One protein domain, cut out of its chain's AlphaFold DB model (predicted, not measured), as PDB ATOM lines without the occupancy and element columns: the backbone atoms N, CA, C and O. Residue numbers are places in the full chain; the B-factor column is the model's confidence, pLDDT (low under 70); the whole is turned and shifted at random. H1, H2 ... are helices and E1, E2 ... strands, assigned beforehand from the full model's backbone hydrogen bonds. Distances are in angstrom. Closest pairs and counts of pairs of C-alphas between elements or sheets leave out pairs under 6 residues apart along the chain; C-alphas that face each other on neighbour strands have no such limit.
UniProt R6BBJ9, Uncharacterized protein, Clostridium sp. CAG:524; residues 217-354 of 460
ATOM      1  N   CYS A 217       1.213 -11.708  44.958       87.12
ATOM      2  CA  CYS A 217       0.691 -12.190  43.680       87.12
ATOM      3  C   CYS A 217       0.963 -13.683  43.543       87.12
ATOM      4  O   CYS A 217       2.114 -14.096  43.686       87.12
ATOM      5  N   GLY A 218      -0.076 -14.462  43.235       84.88
ATOM      6  CA  GLY A 218       0.008 -15.921  43.207       84.88
ATOM      7  C   GLY A 218       0.332 -16.536  44.573       84.88
ATOM      8  O   GLY A 218       0.511 -15.835  45.576       84.88
ATOM      9  N   GLU A 219       0.414 -17.861  44.597       83.81
ATOM     10  CA  GLU A 219       0.774 -18.626  45.790       83.81
ATOM     11  C   GLU A 219       2.301 -18.672  45.998       83.81
ATOM     12  O   GLU A 219       3.069 -18.630  45.030       83.81
ATOM     13  N   PRO A 220       2.777 -18.764  47.253       84.81
ATOM     14  CA  PRO A 220       4.190 -18.957  47.544       84.81
ATOM     15  C   PRO A 220       4.652 -20.355  47.121       84.81
ATOM     16  O   PRO A 220       3.975 -21.353  47.367       84.81
ATOM     17  N   PHE A 221       5.863 -20.434  46.581       83.44
ATOM     18  CA  PHE A 221       6.465 -21.673  46.082       83.44
ATOM     19  C   PHE A 221       7.799 -21.955  46.775       83.44
ATOM     20  O   PHE A 221       8.475 -21.037  47.256       83.44
ATOM     21  N   VAL A 222       8.177 -23.232  46.840       84.50
ATOM     22  CA  VAL A 222       9.418 -23.684  47.476       84.50
ATOM     23  C   VAL A 222      10.173 -24.621  46.544       84.50
ATOM     24  O   VAL A 222       9.590 -25.529  45.965       84.50
ATOM     25  N   PHE A 223      11.486 -24.421  46.435       82.62
ATOM     26  CA  PHE A 223      12.371 -25.285  45.654       82.62
ATOM     27  C   PHE A 223      13.739 -25.454  46.318       82.62
ATOM     28  O   PHE A 223      14.140 -24.692  47.203       82.62
ATOM     29  N   SER A 224      14.473 -26.486  45.910       84.31
ATOM     30  CA  SER A 224      15.834 -26.736  46.388       84.31
ATOM     31  C   SER A 224      16.807 -25.701  45.825       84.31
ATOM     32  O   SER A 224      16.861 -25.483  44.618       84.31
ATOM     33  N   ALA A 225      17.658 -25.110  46.669       83.81
ATOM     34  CA  ALA A 225      18.620 -24.094  46.230       83.81
ATOM     35  C   ALA A 225      19.733 -24.645  45.305       83.81
ATOM     36  O   ALA A 225      20.532 -23.876  44.764       83.81
ATOM     37  N   PHE A 226      19.808 -25.970  45.132       79.38
ATOM     38  CA  PHE A 226      20.835 -26.649  44.335       79.38
ATOM     39  C   PHE A 226      20.281 -27.521  43.201       79.38
ATOM     40  O   PHE A 226      21.075 -28.237  42.586       79.38
ATOM     41  N   GLY A 227      18.971 -27.472  42.928       66.31
ATOM     42  CA  GLY A 227      18.397 -28.031  41.696       66.31
ATOM     43  C   GLY A 227      18.634 -29.527  41.492       66.31
ATOM     44  O   GLY A 227      19.237 -29.946  40.502       66.31
ATOM     45  N   ARG A 228      18.330 -30.333  42.516       59.22
ATOM     46  CA  ARG A 228      18.591 -31.781  42.466       59.22
ATOM     47  C   ARG A 228      17.453 -32.684  42.928       59.22
ATOM     48  O   ARG A 228      17.507 -33.831  42.523       59.22
ATOM     49  N   ASN A 229      16.513 -32.212  43.754       65.69
ATOM     50  CA  ASN A 229      15.375 -32.952  44.334       65.69
ATOM     51  C   ASN A 229      14.369 -31.950  44.950       65.69
ATOM     52  O   ASN A 229      14.698 -30.759  45.053       65.69
ATOM     53  N   ASP A 230      13.228 -32.441  45.458       67.75
ATOM     54  CA  ASP A 230      12.306 -31.673  46.307       67.75
ATOM     55  C   ASP A 230      13.063 -30.992  47.453       67.75
ATOM     56  O   ASP A 230      14.023 -31.531  48.021       67.75
ATOM     57  N   ALA A 231      12.613 -29.797  47.837       74.19
ATOM     58  CA  ALA A 231      13.231 -29.057  48.931       74.19
ATOM     59  C   ALA A 231      13.219 -29.864  50.241       74.19
ATOM     60  O   ALA A 231      14.149 -29.742  51.042       74.19
ATOM     61  N   SER A 232      12.187 -30.687  50.468       71.69
ATOM     62  CA  SER A 232      12.055 -31.509  51.670       71.69
ATOM     63  C   SER A 232      12.980 -32.733  51.729       71.69
ATOM     64  O   SER A 232      13.164 -33.297  52.811       71.69
ATOM     65  N   ASP A 233      13.606 -33.138  50.621       70.69
ATOM     66  CA  ASP A 233      14.416 -34.365  50.553       70.69
ATOM     67  C   ASP A 233      15.811 -34.235  51.171       70.69
ATOM     68  O   ASP A 233      16.459 -35.240  51.471       70.69
ATOM     69  N   ALA A 234      16.288 -33.013  51.400       65.56
ATOM     70  CA  ALA A 234      17.598 -32.763  51.985       65.56
ATOM     71  C   ALA A 234      17.508 -31.767  53.148       65.56
ATOM     72  O   ALA A 234      16.798 -30.771  53.065       65.56
ATOM     73  N   GLU A 235      18.343 -31.938  54.180       65.62
ATOM     74  CA  GLU A 235      18.570 -30.932  55.246       65.62
ATOM     75  C   GLU A 235      19.325 -29.672  54.745       65.62
ATOM     76  O   GLU A 235      19.914 -28.903  55.513       65.62
ATOM     77  N   GLY A 236      19.393 -29.509  53.423       73.19
ATOM     78  CA  GLY A 236      20.150 -28.485  52.728       73.19
ATOM     79  C   GLY A 236      19.427 -27.144  52.669       73.19
ATOM     80  O   GLY A 236      18.496 -26.857  53.422       73.19
ATOM     81  N   TYR A 237      19.904 -26.297  51.761       83.31
ATOM     82  CA  TYR A 237      19.301 -24.994  51.537       83.31
ATOM     83  C   TYR A 237      18.109 -25.091  50.580       83.31
ATOM     84  O   TYR A 237      18.210 -25.716  49.522       83.31
ATOM     85  N   SER A 238      17.014 -24.425  50.930       87.06
ATOM     86  CA  SER A 238      15.828 -24.249  50.090       87.06
ATOM     87  C   SER A 238      15.573 -22.767  49.833       87.06
ATOM     88  O   SER A 238      16.019 -21.901  50.590       87.06
ATOM     89  N   ILE A 239      14.885 -22.467  48.739       87.69
ATOM     90  CA  ILE A 239      14.440 -21.124  48.384       87.69
ATOM     91  C   ILE A 239      12.919 -21.106  48.444       87.69
ATOM     92  O   ILE A 239      12.258 -21.937  47.831       87.69
ATOM     93  N   MET A 240      12.375 -20.138  49.172       88.69
ATOM     94  CA  MET A 240      10.949 -19.837  49.190       88.69
ATOM     95  C   MET A 240      10.710 -18.509  48.478       88.69
ATOM     96  O   MET A 240      11.289 -17.490  48.865       88.69
ATOM     97  N   GLY A 241       9.877 -18.527  47.443       89.38
ATOM     98  CA  GLY A 241       9.585 -17.376  46.598       89.38
ATOM     99  C   GLY A 241       8.163 -16.845  46.772       89.38
ATOM    100  O   GLY A 241       7.236 -17.604  47.037       89.38
ATOM    101  N   GLN A 242       7.998 -15.529  46.618       91.69
ATOM    102  CA  GLN A 242       6.695 -14.862  46.534       91.69
ATOM    103  C   GLN A 242       6.794 -13.663  45.588       91.69
ATOM    104  O   GLN A 242       7.566 -12.728  45.839       91.69
ATOM    105  N   TYR A 243       5.983 -13.654  44.531       91.94
ATOM    106  CA  TYR A 243       5.792 -12.458  43.714       91.94
ATOM    107  C   TYR A 243       4.946 -11.436  44.462       91.94
ATOM    108  O   TYR A 243       4.005 -11.795  45.169       91.94
ATOM    109  N   TYR A 244       5.265 -10.155  44.304       90.75
ATOM    110  CA  TYR A 244       4.455  -9.081  44.862       90.75
ATOM    111  C   TYR A 244       4.581  -7.792  44.051       90.75
ATOM    112  O   TYR A 244       5.579  -7.540  43.376       90.75
ATOM    113  N   THR A 245       3.579  -6.925  44.152       86.56
ATOM    114  CA  THR A 245       3.644  -5.557  43.624       86.56
ATOM    115  C   THR A 245       3.734  -4.542  44.752       86.56
ATOM    116  O   THR A 245       3.087  -4.701  45.787       86.56
ATOM    117  N   LYS A 246       4.550  -3.498  44.567       82.00
ATOM    118  CA  LYS A 246       4.669  -2.357  45.484       82.00
ATOM    119  C   LYS A 246       5.079  -1.104  44.714       82.00
ATOM    120  O   LYS A 246       5.913  -1.147  43.826       82.00
ATOM    121  N   ASN A 247       4.488   0.026  45.052       76.38
ATOM    122  CA  ASN A 247       4.534   1.298  44.329       76.38
ATOM    123  C   ASN A 247       4.308   1.182  42.808       76.38
ATOM    124  O   ASN A 247       4.923   1.911  42.036       76.38
ATOM    125  N   GLY A 248       3.447   0.256  42.369       72.56
ATOM    126  CA  GLY A 248       3.221  -0.018  40.941       72.56
ATOM    127  C   GLY A 248       4.400  -0.698  40.232       72.56
ATOM    128  O   GLY A 248       4.375  -0.835  39.013       72.56
ATOM    129  N   GLN A 249       5.418  -1.121  40.982       83.25
ATOM    130  CA  GLN A 249       6.544  -1.913  40.506       83.25
ATOM    131  C   GLN A 249       6.346  -3.381  40.896       83.25
ATOM    132  O   GLN A 249       5.694  -3.691  41.900       83.25
ATOM    133  N   LYS A 250       6.905  -4.280  40.088       88.88
ATOM    134  CA  LYS A 250       6.817  -5.732  40.255       88.88
ATOM    135  C   LYS A 250       8.081  -6.233  40.935       88.88
ATOM    136  O   LYS A 250       9.178  -5.802  40.590       88.88
ATOM    137  N   TYR A 251       7.933  -7.133  41.889       92.31
ATOM    138  CA  TYR A 251       9.048  -7.697  42.627       92.31
ATOM    139  C   TYR A 251       8.858  -9.192  42.837       92.31
ATOM    140  O   TYR A 251       7.744  -9.714  42.800       92.31
ATOM    141  N   ILE A 252       9.965  -9.848  43.153       92.50
ATOM    142  CA  ILE A 252       9.985 -11.176  43.750       92.50
ATOM    143  C   ILE A 252      10.779 -11.110  45.052       92.50
ATOM    144  O   ILE A 252      11.874 -10.545  45.093       92.50
ATOM    145  N   ARG A 253      10.223 -11.669  46.127       94.06
ATOM    146  CA  ARG A 253      10.961 -11.942  47.362       94.06
ATOM    147  C   ARG A 253      11.430 -13.385  47.326       94.06
ATOM    148  O   ARG A 253      10.616 -14.273  47.112       94.06
ATOM    149  N   LEU A 254      12.714 -13.596  47.580       91.38
ATOM    150  CA  LEU A 254      13.330 -14.907  47.716       91.38
ATOM    151  C   LEU A 254      13.926 -15.029  49.119       91.38
ATOM    152  O   LEU A 254      14.757 -14.215  49.524       91.38
ATOM    153  N   ASN A 255      13.502 -16.052  49.851       90.94
ATOM    154  CA  ASN A 255      13.998 -16.373  51.182       90.94
ATOM    155  C   ASN A 255      14.819 -17.660  51.108       90.94
ATOM    156  O   ASN A 255      14.282 -18.715  50.774       90.94
ATOM    157  N   LEU A 256      16.102 -17.578  51.447       88.12
ATOM    158  CA  LEU A 256      16.960 -18.738  51.637       88.12
ATOM    159  C   LEU A 256      16.694 -19.321  53.023       88.12
ATOM    160  O   LEU A 256      16.858 -18.640  54.039       88.12
ATOM    161  N   LYS A 257      16.335 -20.598  53.067       86.75
ATOM    162  CA  LYS A 257      16.165 -21.359  54.300       86.75
ATOM    163  C   LYS A 257      17.174 -22.492  54.386       86.75
ATOM    164  O   LYS A 257      17.655 -22.972  53.365       86.75
ATOM    165  N   LYS A 258      17.491 -22.924  55.605       82.25
ATOM    166  CA  LYS A 258      18.182 -24.190  55.877       82.25
ATOM    167  C   LYS A 258      17.273 -25.027  56.767       82.25
ATOM    168  O   LYS A 258      17.057 -24.685  57.929       82.25
ATOM    169  N   GLY A 259      16.685 -26.076  56.199       78.06
ATOM    170  CA  GLY A 259      15.475 -26.659  56.774       78.06
ATOM    171  C   GLY A 259      14.372 -25.605  56.915       78.06
ATOM    172  O   GLY A 259      14.104 -24.848  55.987       78.06
ATOM    173  N   THR A 260      13.753 -25.497  58.090       71.81
ATOM    174  CA  THR A 260      12.652 -24.543  58.320       71.81
ATOM    175  C   THR A 260      13.109 -23.136  58.726       71.81
ATOM    176  O   THR A 260      12.301 -22.203  58.685       71.81
ATOM    177  N   GLU A 261      14.385 -22.960  59.082       77.38
ATOM    178  CA  GLU A 261      14.947 -21.687  59.540       77.38
ATOM    179  C   GLU A 261      15.282 -20.772  58.356       77.38
ATOM    180  O   GLU A 261      16.003 -21.162  57.436       77.38
ATOM    181  N   GLU A 262      14.775 -19.538  58.388       84.44
ATOM    182  CA  GLU A 262      15.142 -18.500  57.423       84.44
ATOM    183  C   GLU A 262      16.536 -17.954  57.734       84.44
ATOM    184  O   GLU A 262      16.797 -17.456  58.827       84.44
ATOM    185  N   ILE A 263      17.428 -18.047  56.751       86.94
ATOM    186  CA  ILE A 263      18.816 -17.597  56.849       86.94
ATOM    187  C   ILE A 263      18.956 -16.178  56.309       86.94
ATOM    188  O   ILE A 263      19.642 -15.348  56.905       86.94
ATOM    189  N   GLU A 264      18.338 -15.902  55.160       88.50
ATOM    190  CA  GLU A 264      18.413 -14.593  54.517       88.50
ATOM    191  C   GLU A 264      17.243 -14.369  53.558       88.50
ATOM    192  O   GLU A 264      16.788 -15.292  52.886       88.50
ATOM    193  N   SER A 265      16.797 -13.118  53.456       91.12
ATOM    194  CA  SER A 265      15.754 -12.679  52.534       91.12
ATOM    195  C   SER A 265      16.298 -11.600  51.606       91.12
ATOM    196  O   SER A 265      16.985 -10.675  52.045       91.12
ATOM    197  N   HIS A 266      15.972 -11.702  50.320       90.44
ATOM    198  CA  HIS A 266      16.305 -10.690  49.329       90.44
ATOM    199  C   HIS A 266      15.130 -10.447  48.385       90.44
ATOM    200  O   HIS A 266      14.373 -11.359  48.064       90.44
ATOM    201  N   SER A 267      14.948  -9.201  47.947       92.56
ATOM    202  CA  SER A 267      13.890  -8.835  47.001       92.56
ATOM    203  C   SER A 267      14.483  -8.240  45.733       92.56
ATOM    204  O   SER A 267      15.273  -7.301  45.805       92.56
ATOM    205  N   HIS A 268      14.062  -8.755  44.584       91.06
ATOM    206  CA  HIS A 268      14.480  -8.272  43.274       91.06
ATOM    207  C   HIS A 268      13.364  -7.470  42.613       91.06
ATOM    208  O   HIS A 268      12.207  -7.882  42.628       91.06
ATOM    209  N   LEU A 269      13.727  -6.328  42.027       90.50
ATOM    210  CA  LEU A 269      12.858  -5.571  41.128       90.50
ATOM    211  C   LEU A 269      12.800  -6.299  39.782       90.50
ATOM    212  O   LEU A 269      13.844  -6.571  39.192       90.50
ATOM    213  N   LEU A 270      11.593  -6.589  39.309       89.12
ATOM    214  CA  LEU A 270      11.369  -7.266  38.037       89.12
ATOM    215  C   LEU A 270      11.197  -6.252  36.896       89.12
ATOM    216  O   LEU A 270      10.693  -5.145  37.126       89.12
ATOM    217  N   PRO A 271      11.585  -6.612  35.659       86.75
ATOM    218  CA  PRO A 271      11.288  -5.806  34.482       86.75
ATOM    219  C   PRO A 271       9.778  -5.595  34.301       86.75
ATOM    220  O   PRO A 271       8.968  -6.444  34.665       86.75
ATOM    221  N   ASN A 272       9.376  -4.469  33.711       78.56
ATOM    222  CA  ASN A 272       7.950  -4.168  33.529       78.56
ATOM    223  C   ASN A 272       7.283  -4.999  32.423       78.56
ATOM    224  O   ASN A 272       6.070  -5.207  32.484       78.56
ATOM    225  N   GLU A 273       8.060  -5.431  31.431       83.88
ATOM    226  CA  GLU A 273       7.613  -6.247  30.301       83.88
ATOM    227  C   GLU A 273       7.328  -7.684  30.759       83.88
ATOM    228  O   GLU A 273       8.133  -8.283  31.467       83.88
ATOM    229  N   ALA A 274       6.157  -8.212  30.397       82.81
ATOM    230  CA  ALA A 274       5.765  -9.581  30.721       82.81
ATOM    231  C   ALA A 274       6.604 -10.585  29.913       82.81
ATOM    232  O   ALA A 274       6.881 -10.336  28.742       82.81
ATOM    233  N   GLY A 275       7.016 -11.689  30.537       81.06
ATOM    234  CA  GLY A 275       7.918 -12.681  29.942       81.06
ATOM    235  C   GLY A 275       9.395 -12.265  29.933       81.06
ATOM    236  O   GLY A 275      10.260 -13.039  29.534       81.06
ATOM    237  N   ALA A 276       9.725 -11.048  30.381       84.88
ATOM    238  CA  ALA A 276      11.115 -10.627  30.503       84.88
ATOM    239  C   ALA A 276      11.823 -11.392  31.628       84.88
ATOM    240  O   ALA A 276      11.265 -11.592  32.707       84.88
ATOM    241  N   ILE A 277      13.080 -11.758  31.386       85.69
ATOM    242  CA  ILE A 277      13.862 -12.617  32.272       85.69
ATOM    243  C   ILE A 277      14.863 -11.809  33.109       85.69
ATOM    244  O   ILE A 277      15.538 -10.910  32.601       85.69
ATOM    245  N   LEU A 278      14.989 -12.164  34.389       87.88
ATOM    246  CA  LEU A 278      16.007 -11.671  35.315       87.88
ATOM    247  C   LEU A 278      16.802 -12.844  35.901       87.88
ATOM    248  O   LEU A 278      16.237 -13.675  36.607       87.88
ATOM    249  N   ASP A 279      18.119 -12.850  35.706       88.12
ATOM    250  CA  ASP A 279      19.018 -13.793  36.380       88.12
ATOM    251  C   ASP A 279      19.538 -13.185  37.696       88.12
ATOM    252  O   ASP A 279      20.099 -12.086  37.722       88.12
ATOM    253  N   SER A 280      19.349 -13.899  38.806       87.75
ATOM    254  CA  SER A 280      19.832 -13.531  40.136       87.75
ATOM    255  C   SER A 280      20.918 -14.482  40.634       87.75
ATOM    256  O   SER A 280      20.686 -15.669  40.871       87.75
ATOM    257  N   ASP A 281      22.097 -13.912  40.889       88.25
ATOM    258  CA  ASP A 281      23.244 -14.589  41.506       88.25
ATOM    259  C   ASP A 281      23.404 -14.262  43.003       88.25
ATOM    260  O   ASP A 281      24.439 -14.572  43.601       88.25
ATOM    261  N   TYR A 282      22.411 -13.617  43.632       88.19
ATOM    262  CA  TYR A 282      22.540 -13.103  45.003       88.19
ATOM    263  C   TYR A 282      22.958 -14.197  45.998       88.19
ATOM    264  O   TYR A 282      23.967 -14.066  46.693       88.19
ATOM    265  N   PHE A 283      22.224 -15.313  46.021       85.94
ATOM    266  CA  PHE A 283      22.549 -16.439  46.896       85.94
ATOM    267  C   PHE A 283      23.721 -17.274  46.374       85.94
ATOM    268  O   PHE A 283      24.504 -17.777  47.181       85.94
ATOM    269  N   LYS A 284      23.922 -17.349  45.052       85.94
ATOM    270  CA  LYS A 284      25.042 -18.080  44.441       85.94
ATOM    271  C   LYS A 284      26.383 -17.550  44.922       85.94
ATOM    272  O   LYS A 284      27.227 -18.316  45.380       85.94
ATOM    273  N   ASN A 285      26.552 -16.232  44.900       84.88
ATOM    274  CA  ASN A 285      27.813 -15.590  45.264       84.88
ATOM    275  C   ASN A 285      28.186 -15.768  46.744       84.88
ATOM    276  O   ASN A 285      29.362 -15.679  47.091       84.88
ATOM    277  N   LYS A 286      27.203 -16.015  47.618       85.19
ATOM    278  CA  LYS A 286      27.400 -16.089  49.074       85.19
ATOM    279  C   LYS A 286      27.330 -17.511  49.635       85.19
ATOM    280  O   LYS A 286      28.048 -17.823  50.581       85.19
ATOM    281  N   TYR A 287      26.494 -18.365  49.052       82.88
ATOM    282  CA  TYR A 287      26.192 -19.712  49.545       82.88
ATOM    283  C   TYR A 287      26.474 -20.815  48.516       82.88
ATOM    284  O   TYR A 287      26.328 -21.992  48.836       82.88
ATOM    285  N   GLY A 288      26.887 -20.461  47.294       83.44
ATOM    286  CA  GLY A 288      27.193 -21.423  46.234       83.44
ATOM    287  C   GLY A 288      25.965 -22.100  45.621       83.44
ATOM    288  O   GLY A 288      26.109 -23.170  45.037       83.44
ATOM    289  N   THR A 289      24.770 -21.520  45.781       84.56
ATOM    290  CA  THR A 289      23.520 -22.005  45.165       84.56
ATOM    291  C   THR A 289      23.558 -21.883  43.640       84.56
ATOM    292  O   THR A 289      24.425 -21.203  43.086       84.56
ATOM    293  N   ASN A 290      22.588 -22.480  42.946       83.81
ATOM    294  CA  ASN A 290      22.415 -22.209  41.517       83.81
ATOM    295  C   ASN A 290      21.949 -20.757  41.294       83.81
ATOM    296  O   ASN A 290      21.387 -20.120  42.192       83.81
ATOM    297  N   THR A 291      22.205 -20.233  40.092       86.81
ATOM    298  CA  THR A 291      21.619 -18.965  39.626       86.81
ATOM    299  C   THR A 291      20.111 -19.141  39.500       86.81
ATOM    300  O   THR A 291      19.662 -20.172  38.999       86.81
ATOM    301  N   ILE A 292      19.339 -18.146  39.938       87.62
ATOM    302  CA  ILE A 292      17.875 -18.177  39.874       87.62
ATOM    303  C   ILE A 292      17.427 -17.267  38.733       87.62
ATOM    304  O   ILE A 292      17.610 -16.053  38.802       87.62
ATOM    305  N   ARG A 293      16.853 -17.857  37.691       88.12
ATOM    306  CA  ARG A 293      16.256 -17.189  36.541       88.12
ATOM    307  C   ARG A 293      14.771 -16.969  36.789       88.12
ATOM    308  O   ARG A 293      14.041 -17.918  37.041       88.12
ATOM    309  N   ILE A 294      14.330 -15.723  36.725       89.69
ATOM    310  CA  ILE A 294      12.984 -15.316  37.128       89.69
ATOM    311  C   ILE A 294      12.280 -14.660  35.948       89.69
ATOM    312  O   ILE A 294      12.796 -13.700  35.373       89.69
ATOM    313  N   GLU A 295      11.092 -15.148  35.624       87.81
ATOM    314  CA  GLU A 295      10.209 -14.570  34.620       87.81
ATOM    315  C   GLU A 295       9.339 -13.460  35.220       87.81
ATOM    316  O   GLU A 295       8.752 -13.591  36.296       87.81
ATOM    317  N   SER A 296       9.238 -12.333  34.518       87.69
ATOM    318  CA  SER A 296       8.326 -11.259  34.897       87.69
ATOM    319  C   SER A 296       6.897 -11.532  34.429       87.69
ATOM    320  O   SER A 296       6.658 -12.044  33.339       87.69
ATOM    321  N   PHE A 297       5.921 -11.106  35.221       85.81
ATOM    322  CA  PHE A 297       4.494 -11.280  34.950       85.81
ATOM    323  C   PHE A 297       3.845  -9.983  34.450       85.81
ATOM    324  O   PHE A 297       4.341  -8.893  34.729       85.81
ATOM    325  N   ASP A 298       2.701 -10.056  33.757       82.00
ATOM    326  CA  ASP A 298       1.960  -8.859  33.314       82.00
ATOM    327  C   ASP A 298       1.223  -8.173  34.478       82.00
ATOM    328  O   ASP A 298       1.542  -7.042  34.862       82.00
ATOM    329  N   LYS A 299       0.265  -8.882  35.080       80.88
ATOM    330  CA  LYS A 299      -0.595  -8.390  36.165       80.88
ATOM    331  C   LYS A 299      -0.630  -9.390  37.305       80.88
ATOM    332  O   LYS A 299      -0.496 -10.587  37.082       80.88
ATOM    333  N   CYS A 300      -0.838  -8.890  38.519       81.81
ATOM    334  CA  CYS A 300      -0.849  -9.698  39.738       81.81
ATOM    335  C   CYS A 300      -1.920 -10.801  39.688       81.81
ATOM    336  O   CYS A 300      -1.679 -11.914  40.134       81.81
ATOM    337  N   GLU A 301      -3.076 -10.510  39.084       80.62
ATOM    338  CA  GLU A 301      -4.189 -11.453  38.899       80.62
ATOM    339  C   GLU A 301      -3.893 -12.531  37.846       80.62
ATOM    340  O   GLU A 301      -4.581 -13.546  37.802       80.62
ATOM    341  N   ASN A 302      -2.886 -12.302  36.999       78.50
ATOM    342  CA  ASN A 302      -2.467 -13.235  35.958       78.50
ATOM    343  C   ASN A 302      -1.348 -14.162  36.438       78.50
ATOM    344  O   ASN A 302      -0.967 -15.055  35.689       78.50
ATOM    345  N   VAL A 303      -0.795 -13.946  37.640       80.06
ATOM    346  CA  VAL A 303       0.160 -14.874  38.254       80.06
ATOM    347  C   VAL A 303      -0.634 -16.099  38.704       80.06
ATOM    348  O   VAL A 303      -1.191 -16.112  39.799       80.06
ATOM    349  N   GLY A 304      -0.760 -17.074  37.800       72.44
ATOM    350  CA  GLY A 304      -1.314 -18.393  38.095       72.44
ATOM    351  C   GLY A 304      -0.340 -19.246  38.907       72.44
ATOM    352  O   GLY A 304       0.545 -18.721  39.589       72.44
ATOM    353  N   ASP A 305      -0.489 -20.565  38.803       72.81
ATOM    354  CA  ASP A 305       0.425 -21.516  39.434       72.81
ATOM    355  C   ASP A 305       1.838 -21.297  38.873       72.81
ATOM    356  O   ASP A 305       2.098 -21.505  37.691       72.81
ATOM    357  N   THR A 306       2.735 -20.778  39.714       77.75
ATOM    358  CA  THR A 306       4.130 -20.545  39.330       77.75
ATOM    359  C   THR A 306       4.861 -21.877  39.322       77.75
ATOM    360  O   THR A 306       4.906 -22.574  40.338       77.75
ATOM    361  N   GLU A 307       5.477 -22.199  38.193       77.00
ATOM    362  CA  GLU A 307       6.303 -23.383  38.021       77.00
ATOM    363  C   GLU A 307       7.757 -23.062  38.377       77.00
ATOM    364  O   GLU A 307       8.247 -21.950  38.143       77.00
ATOM    365  N   THR A 308       8.458 -24.036  38.969       76.00
ATOM    366  CA  THR A 308       9.915 -23.976  39.081       76.00
ATOM    367  C   THR A 308      10.543 -25.235  38.511       76.00
ATOM    368  O   THR A 308      10.006 -26.332  38.645       76.00
ATOM    369  N   CYS A 309      11.662 -25.068  37.818       75.56
ATOM    370  CA  CYS A 309      12.325 -26.155  37.110       75.56
ATOM    371  C   CYS A 309      13.823 -25.903  36.987       75.56
ATOM    372  O   CYS A 309      14.295 -24.765  36.998       75.56
ATOM    373  N   ASP A 310      14.575 -26.987  36.842       74.44
ATOM    374  CA  ASP A 310      15.997 -26.922  36.539       74.44
ATOM    375  C   ASP A 310      16.201 -26.821  35.030       74.44
ATOM    376  O   ASP A 310      15.800 -27.705  34.281       74.44
ATOM    377  N   VAL A 311      16.870 -25.768  34.571       70.31
ATOM    378  CA  VAL A 311      17.234 -25.615  33.157       70.31
ATOM    379  C   VAL A 311      18.735 -25.831  33.017       70.31
ATOM    380  O   VAL A 311      19.540 -25.177  33.687       70.31
ATOM    381  N   ASP A 312      19.125 -26.764  32.151       68.19
ATOM    382  CA  ASP A 312      20.528 -26.991  31.814       68.19
ATOM    383  C   ASP A 312      20.904 -26.141  30.597       68.19
ATOM    384  O   ASP A 312      20.387 -26.335  29.502       68.19
ATOM    385  N   LEU A 313      21.817 -25.184  30.781       62.03
ATOM    386  CA  LEU A 313      22.275 -24.310  29.695       62.03
ATOM    387  C   LEU A 313      23.446 -24.910  28.894       62.03
ATOM    388  O   LEU A 313      24.052 -24.221  28.069       62.03
ATOM    389  N   GLY A 314      23.832 -26.163  29.163       56.03
ATOM    390  CA  GLY A 314      24.814 -26.952  28.410       56.03
ATOM    391  C   GLY A 314      26.279 -26.505  28.534       56.03
ATOM    392  O   GLY A 314      27.180 -27.340  28.550       56.03
ATOM    393  N   THR A 315      26.557 -25.202  28.650       51.66
ATOM    394  CA  THR A 315      27.923 -24.635  28.690       51.66
ATOM    395  C   THR A 315      28.198 -23.718  29.888       51.66
ATOM    396  O   THR A 315      29.345 -23.322  30.093       51.66
ATOM    397  N   GLY A 316      27.189 -23.427  30.721       53.75
ATOM    398  CA  GLY A 316      27.284 -22.487  31.854       53.75
ATOM    399  C   GLY A 316      26.851 -23.030  33.223       53.75
ATOM    400  O   GLY A 316      26.915 -22.297  34.210       53.75
ATOM    401  N   GLY A 317      26.446 -24.303  33.300       63.44
ATOM    402  CA  GLY A 317      25.867 -24.921  34.498       63.44
ATOM    403  C   GLY A 317      24.335 -24.900  34.511       63.44
ATOM    404  O   GLY A 317      23.704 -24.305  33.637       63.44
ATOM    405  N   LYS A 318      23.750 -25.576  35.509       69.06
ATOM    406  CA  LYS A 318      22.300 -25.614  35.739       69.06
ATOM    407  C   LYS A 318      21.821 -24.334  36.418       69.06
ATOM    408  O   LYS A 318      22.481 -23.829  37.332       69.06
ATOM    409  N   ILE A 319      20.666 -23.838  35.995       78.00
ATOM    410  CA  ILE A 319      19.978 -22.692  36.593       78.00
ATOM    411  C   ILE A 319      18.596 -23.114  37.094       78.00
ATOM    412  O   ILE A 319      18.013 -24.064  36.584       78.00
ATOM    413  N   LEU A 320      18.077 -22.388  38.080       81.00
ATOM    414  CA  LEU A 320      16.733 -22.581  38.623       81.00
ATOM    415  C   LEU A 320      15.794 -21.576  37.963       81.00
ATOM    416  O   LEU A 320      15.952 -20.380  38.186       81.00
ATOM    417  N   TYR A 321      14.853 -22.037  37.149       82.31
ATOM    418  CA  TYR A 321      13.844 -21.200  36.510       82.31
ATOM    419  C   TYR A 321      12.602 -21.059  37.392       82.31
ATOM    420  O   TYR A 321      12.180 -22.023  38.025       82.31
ATOM    421  N   VAL A 322      12.019 -19.860  37.419       84.62
ATOM    422  CA  VAL A 322      10.773 -19.526  38.117       84.62
ATOM    423  C   VAL A 322       9.886 -18.731  37.161       84.62
ATOM    424  O   VAL A 322      10.222 -17.592  36.833       84.62
ATOM    425  N   GLY A 323       8.746 -19.285  36.746       80.75
ATOM    426  CA  GLY A 323       7.886 -18.650  35.742       80.75
ATOM    427  C   GLY A 323       6.544 -19.347  35.535       80.75
ATOM    428  O   GLY A 323       6.148 -20.184  36.341       80.75
ATOM    429  N   GLN A 324       5.819 -18.960  34.485       71.88
ATOM    430  CA  GLN A 324       4.510 -19.548  34.151       71.88
ATOM    431  C   GLN A 324       4.619 -20.800  33.288       71.88
ATOM    432  O   GLN A 324       3.694 -21.606  33.270       71.88
ATOM    433  N   ASP A 325       5.726 -20.944  32.565       68.94
ATOM    434  CA  ASP A 325       5.938 -22.054  31.651       68.94
ATOM    435  C   ASP A 325       7.375 -22.563  31.774       68.94
ATOM    436  O   ASP A 325       8.336 -21.845  31.498       68.94
ATOM    437  N   CYS A 326       7.519 -23.809  32.225       65.69
ATOM    438  CA  CYS A 326       8.800 -24.507  32.241       65.69
ATOM    439  C   CYS A 326       9.214 -25.054  30.864       65.69
ATOM    440  O   CYS A 326      10.318 -25.585  30.734       65.69
ATOM    441  N   SER A 327       8.367 -24.930  29.837       55.22
ATOM    442  CA  SER A 327       8.735 -25.217  28.456       55.22
ATOM    443  C   SER A 327       9.429 -23.999  27.846       55.22
ATOM    444  O   SER A 327       8.848 -22.937  27.647       55.22
ATOM    445  N   ASN A 328      10.720 -24.131  27.564       49.91
ATOM    446  CA  ASN A 328      11.415 -23.192  26.699       49.91
ATOM    447  C   ASN A 328      11.942 -23.945  25.476       49.91
ATOM    448  O   ASN A 328      12.338 -25.106  25.561       49.91
ATOM    449  N   ASP A 329      11.953 -23.271  24.326       43.38
ATOM    450  CA  ASP A 329      12.437 -23.816  23.048       43.38
ATOM    451  C   ASP A 329      13.917 -24.269  23.098       43.38
ATOM    452  O   ASP A 329      14.406 -24.915  22.170       43.38
ATOM    453  N   GLU A 330      14.646 -23.933  24.170       45.28
ATOM    454  CA  GLU A 330      16.051 -24.297  24.385       45.28
ATOM    455  C   GLU A 330      16.237 -25.661  25.065       45.28
ATOM    456  O   GLU A 330      17.287 -26.281  24.888       45.28
ATOM    457  N   ASN A 331      15.234 -26.160  25.795       45.00
ATOM    458  CA  ASN A 331      15.318 -27.413  26.535       45.00
ATOM    459  C   ASN A 331      14.266 -28.384  25.988       45.00
ATOM    460  O   ASN A 331      13.162 -28.511  26.507       45.00
ATOM    461  N   ALA A 332      14.613 -29.080  24.902       37.75
ATOM    462  CA  ALA A 332      13.805 -30.141  24.290       37.75
ATOM    463  C   ALA A 332      13.686 -31.406  25.176       37.75
ATOM    464  O   ALA A 332      13.634 -32.525  24.662       37.75
ATOM    465  N   ASP A 333      13.689 -31.233  26.498       45.78
ATOM    466  CA  ASP A 333      13.612 -32.280  27.500       45.78
ATOM    467  C   ASP A 333      12.358 -32.069  28.352       45.78
ATOM    468  O   ASP A 333      12.198 -31.072  29.052       45.78
ATOM    469  N   THR A 334      11.432 -33.015  28.254       41.78
ATOM    470  CA  THR A 334      10.167 -33.026  28.995       41.78
ATOM    471  C   THR A 334      10.335 -33.399  30.476       41.78
ATOM    472  O   THR A 334       9.341 -33.391  31.197       41.78
ATOM    473  N   ASP A 335      11.556 -33.714  30.931       47.84
ATOM    474  CA  ASP A 335      11.854 -34.283  32.259       47.84
ATOM    475  C   ASP A 335      12.486 -33.295  33.271       47.84
ATOM    476  O   ASP A 335      13.083 -33.710  34.264       47.84
ATOM    477  N   THR A 336      12.352 -31.976  33.076       54.25
ATOM    478  CA  THR A 336      12.878 -30.958  34.020       54.25
ATOM    479  C   THR A 336      11.838 -30.317  34.941       54.25
ATOM    480  O   THR A 336      12.179 -29.457  35.759       54.25
ATOM    481  N   LYS A 337      10.565 -30.701  34.811       55.72
ATOM    482  CA  LYS A 337       9.482 -30.192  35.655       55.72
ATOM    483  C   LYS A 337       9.453 -30.957  36.976       55.72
ATOM    484  O   LYS A 337       9.244 -32.167  36.988       55.72
ATOM    485  N   HIS A 338       9.629 -30.237  38.076       59.34
ATOM    486  CA  HIS A 338       9.396 -30.765  39.414       59.34
ATOM    487  C   HIS A 338       8.095 -30.176  39.957       59.34
ATOM    488  O   HIS A 338       7.841 -28.981  39.801       59.34
ATOM    489  N   ASP A 339       7.255 -31.013  40.566       54.72
ATOM    490  CA  ASP A 339       6.076 -30.529  41.277       54.72
ATOM    491  C   ASP A 339       6.564 -29.697  42.470       54.72
ATOM    492  O   ASP A 339       7.203 -30.210  43.388       54.72
ATOM    493  N   ASN A 340       6.318 -28.388  42.433       60.19
ATOM    494  CA  ASN A 340       6.695 -27.505  43.528       60.19
ATOM    495  C   ASN A 340       5.952 -27.921  44.798       60.19
ATOM    496  O   ASN A 340       4.723 -27.987  44.801       60.19
ATOM    497  N   GLU A 341       6.676 -28.108  45.903       67.19
ATOM    498  CA  GLU A 341       6.025 -28.190  47.206       67.19
ATOM    499  C   GLU A 341       5.451 -26.809  47.539       67.19
ATOM    500  O   GLU A 341       6.165 -25.794  47.559       67.19
ATOM    501  N   THR A 342       4.155 -26.754  47.847       71.31
ATOM    502  CA  THR A 342       3.604 -25.574  48.518       71.31
ATOM    503  C   THR A 342       4.327 -25.385  49.850       71.31
ATOM    504  O   THR A 342       4.891 -26.319  50.428       71.31
ATOM    505  N   LYS A 343       4.291 -24.169  50.400       73.31
ATOM    506  CA  LYS A 343       4.870 -23.908  51.726       73.31
ATOM    507  C   LYS A 343       4.389 -24.913  52.784       73.31
ATOM    508  O   LYS A 343       5.189 -25.383  53.592       73.31
ATOM    509  N   GLU A 344       3.095 -25.216  52.790       74.44
ATOM    510  CA  GLU A 344       2.481 -26.111  53.774       74.44
ATOM    511  C   GLU A 344       2.915 -27.568  53.572       74.44
ATOM    512  O   GLU A 344       3.205 -28.269  54.546       74.44
ATOM    513  N   GLU A 345       3.015 -28.017  52.318       75.06
ATOM    514  CA  GLU A 345       3.516 -29.351  51.980       75.06
ATOM    515  C   GLU A 345       4.985 -29.505  52.351       75.06
ATOM    516  O   GLU A 345       5.326 -30.484  53.011       75.06
ATOM    517  N   TYR A 346       5.826 -28.519  52.031       77.56
ATOM    518  CA  TYR A 346       7.235 -28.513  52.412       77.56
ATOM    519  C   TYR A 346       7.402 -28.651  53.928       77.56
ATOM    520  O   TYR A 346       8.116 -29.535  54.402       77.56
ATOM    521  N   GLU A 347       6.720 -27.809  54.712       78.12
ATOM    522  CA  GLU A 347       6.836 -27.818  56.175       78.12
ATOM    523  C   GLU A 347       6.391 -29.167  56.769       78.12
ATOM    524  O   GLU A 347       7.058 -29.718  57.652       78.12
ATOM    525  N   LYS A 348       5.307 -29.748  56.240       77.62
ATOM    526  CA  LYS A 348       4.795 -31.057  56.664       77.62
ATOM    527  C   LYS A 348       5.718 -32.209  56.254       77.62
ATOM    528  O   LYS A 348       6.001 -33.087  57.071       77.62
ATOM    529  N   ASN A 349       6.183 -32.226  55.010       78.31
ATOM    530  CA  ASN A 349       7.039 -33.280  54.469       78.31
ATOM    531  C   ASN A 349       8.418 -33.260  55.123       78.31
ATOM    532  O   ASN A 349       8.917 -34.315  55.516       78.31
ATOM    533  N   TYR A 350       8.997 -32.075  55.326       72.62
ATOM    534  CA  TYR A 350      10.284 -31.911  55.995       72.62
ATOM    535  C   TYR A 350      10.241 -32.450  57.430       72.62
ATOM    536  O   TYR A 350      11.124 -33.206  57.833       72.62
ATOM    537  N   ALA A 351       9.182 -32.138  58.190       70.12
ATOM    538  CA  ALA A 351       8.997 -32.654  59.548       70.12
ATOM    539  C   ALA A 351       8.872 -34.189  59.598       70.12
ATOM    540  O   ALA A 351       9.370 -34.818  60.533       70.12
ATOM    541  N   ASN A 352       8.230 -34.792  58.592       69.94
ATOM    542  CA  ASN A 352       8.065 -36.244  58.493       69.94
ATOM    543  C   ASN A 352       9.358 -36.965  58.076       69.94
ATOM    544  O   ASN A 352       9.644 -38.045  58.592       69.94
ATOM    545  N   LYS A 353      10.117 -36.395  57.130       74.75
ATOM    546  CA  LYS A 353      11.338 -36.996  56.564       74.75
ATOM    547  C   LYS A 353      12.562 -36.812  57.469       74.75
ATOM    548  O   LYS A 353      13.411 -37.699  57.508       74.75
ATOM    549  N   HIS A 354      12.614 -35.725  58.244       70.19
ATOM    550  CA  HIS A 354      13.723 -35.393  59.150       70.19
ATOM    551  C   HIS A 354      13.249 -35.326  60.614       70.19
ATOM    552  O   HIS A 354      13.158 -34.237  61.200       70.19
TER     553      HIS A 354
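This is residues 217 to 354 of the 460 residues of an uncharacterized protein of Clostridium sp. CAG:524 (UniProt R6BBJ9). Two strongly twisted four-stranded sheets stand partly face to face as a loose sandwich with crossed strands, E1 to E4 making one sheet and E5, E6, E8 and E7 the other. H2 packs over edge strand E1, and the short H1 sits beside both sheets, only grazing each. The printed part has 138 residues with eight named strands and two named helices, in the order E1 E2 E3 E4 E5 H1 E6 E7 E8 H2, and its class is mixed. The first sheet runs E1 E2 E3 E4, antiparallel throughout; the second runs E5 E6 E8 E7 and is mixed. The whole is compact, with a radius of gyration of the C-alphas of 14.3 A and spans of 41 by 35 by 28 A.

E1, residues 217 to 224, and E2, residues 237 to 246, form a hairpin, with N 223 and O 239 3.0 A apart. E3, residues 249 to 258, is antiparallel to E2, with N 242 and O 253 at 2.9 A. E4, residues 261 to 269, is antiparallel to E3, with N 254 and O 266 at 2.8 A; E1 to E4 are a meander, each strand the antiparallel neighbour of the one before. E5, residues 277 to 280, is antiparallel to E6, residues 291 to 295, with N 280 and O 292 at 2.8 A. H1, residues 282 to 287, comes between them; its closest C-alphas to E6 are Lys 284 and Thr 291, 6.0 A. E8, residues 318 to 323, is parallel to E6, with N 293 and O 320 at 2.7 A, and forms a hairpin with E7, residues 307 to 312, with N 309 and O 321 at 3.1 A. In the sandwich, two sheets face to face, the facing parts are 10.4 A centre to centre and the strands stand at 41 degrees. H2, residues 343 to 353, is over E1 at a height over the sheet of 10.4 A, along the strands at 10 degrees on the local plane; the closest C-alphas are Val 222 and Lys 343, 6.2 A. Every O i to N i+4 pair is within hydrogen-bond range in H2, but 1 of 2 in H1.

E1 begins at C-alpha 217, (0.691, -12.190, 43.680), and is 21.2 A long. E2, E3 and E4 measure 27.6, 29.5 and 24.6 A, E7 and E8 15.9 and 16.0 A. H2 is 15.4 A long and ends at C-alpha 353, (11.338, -36.996, 56.564).

The C-alphas farthest apart, Glu 273 and His 354, are 41.5 A apart. The printed part has no cut. The links E1 to E2, E6 to E7 and E8 to H2 are long. Mean pLDDT of the printed part is 77.0; 31 residues are under 70, among them 312 to 318 and 325 to 341.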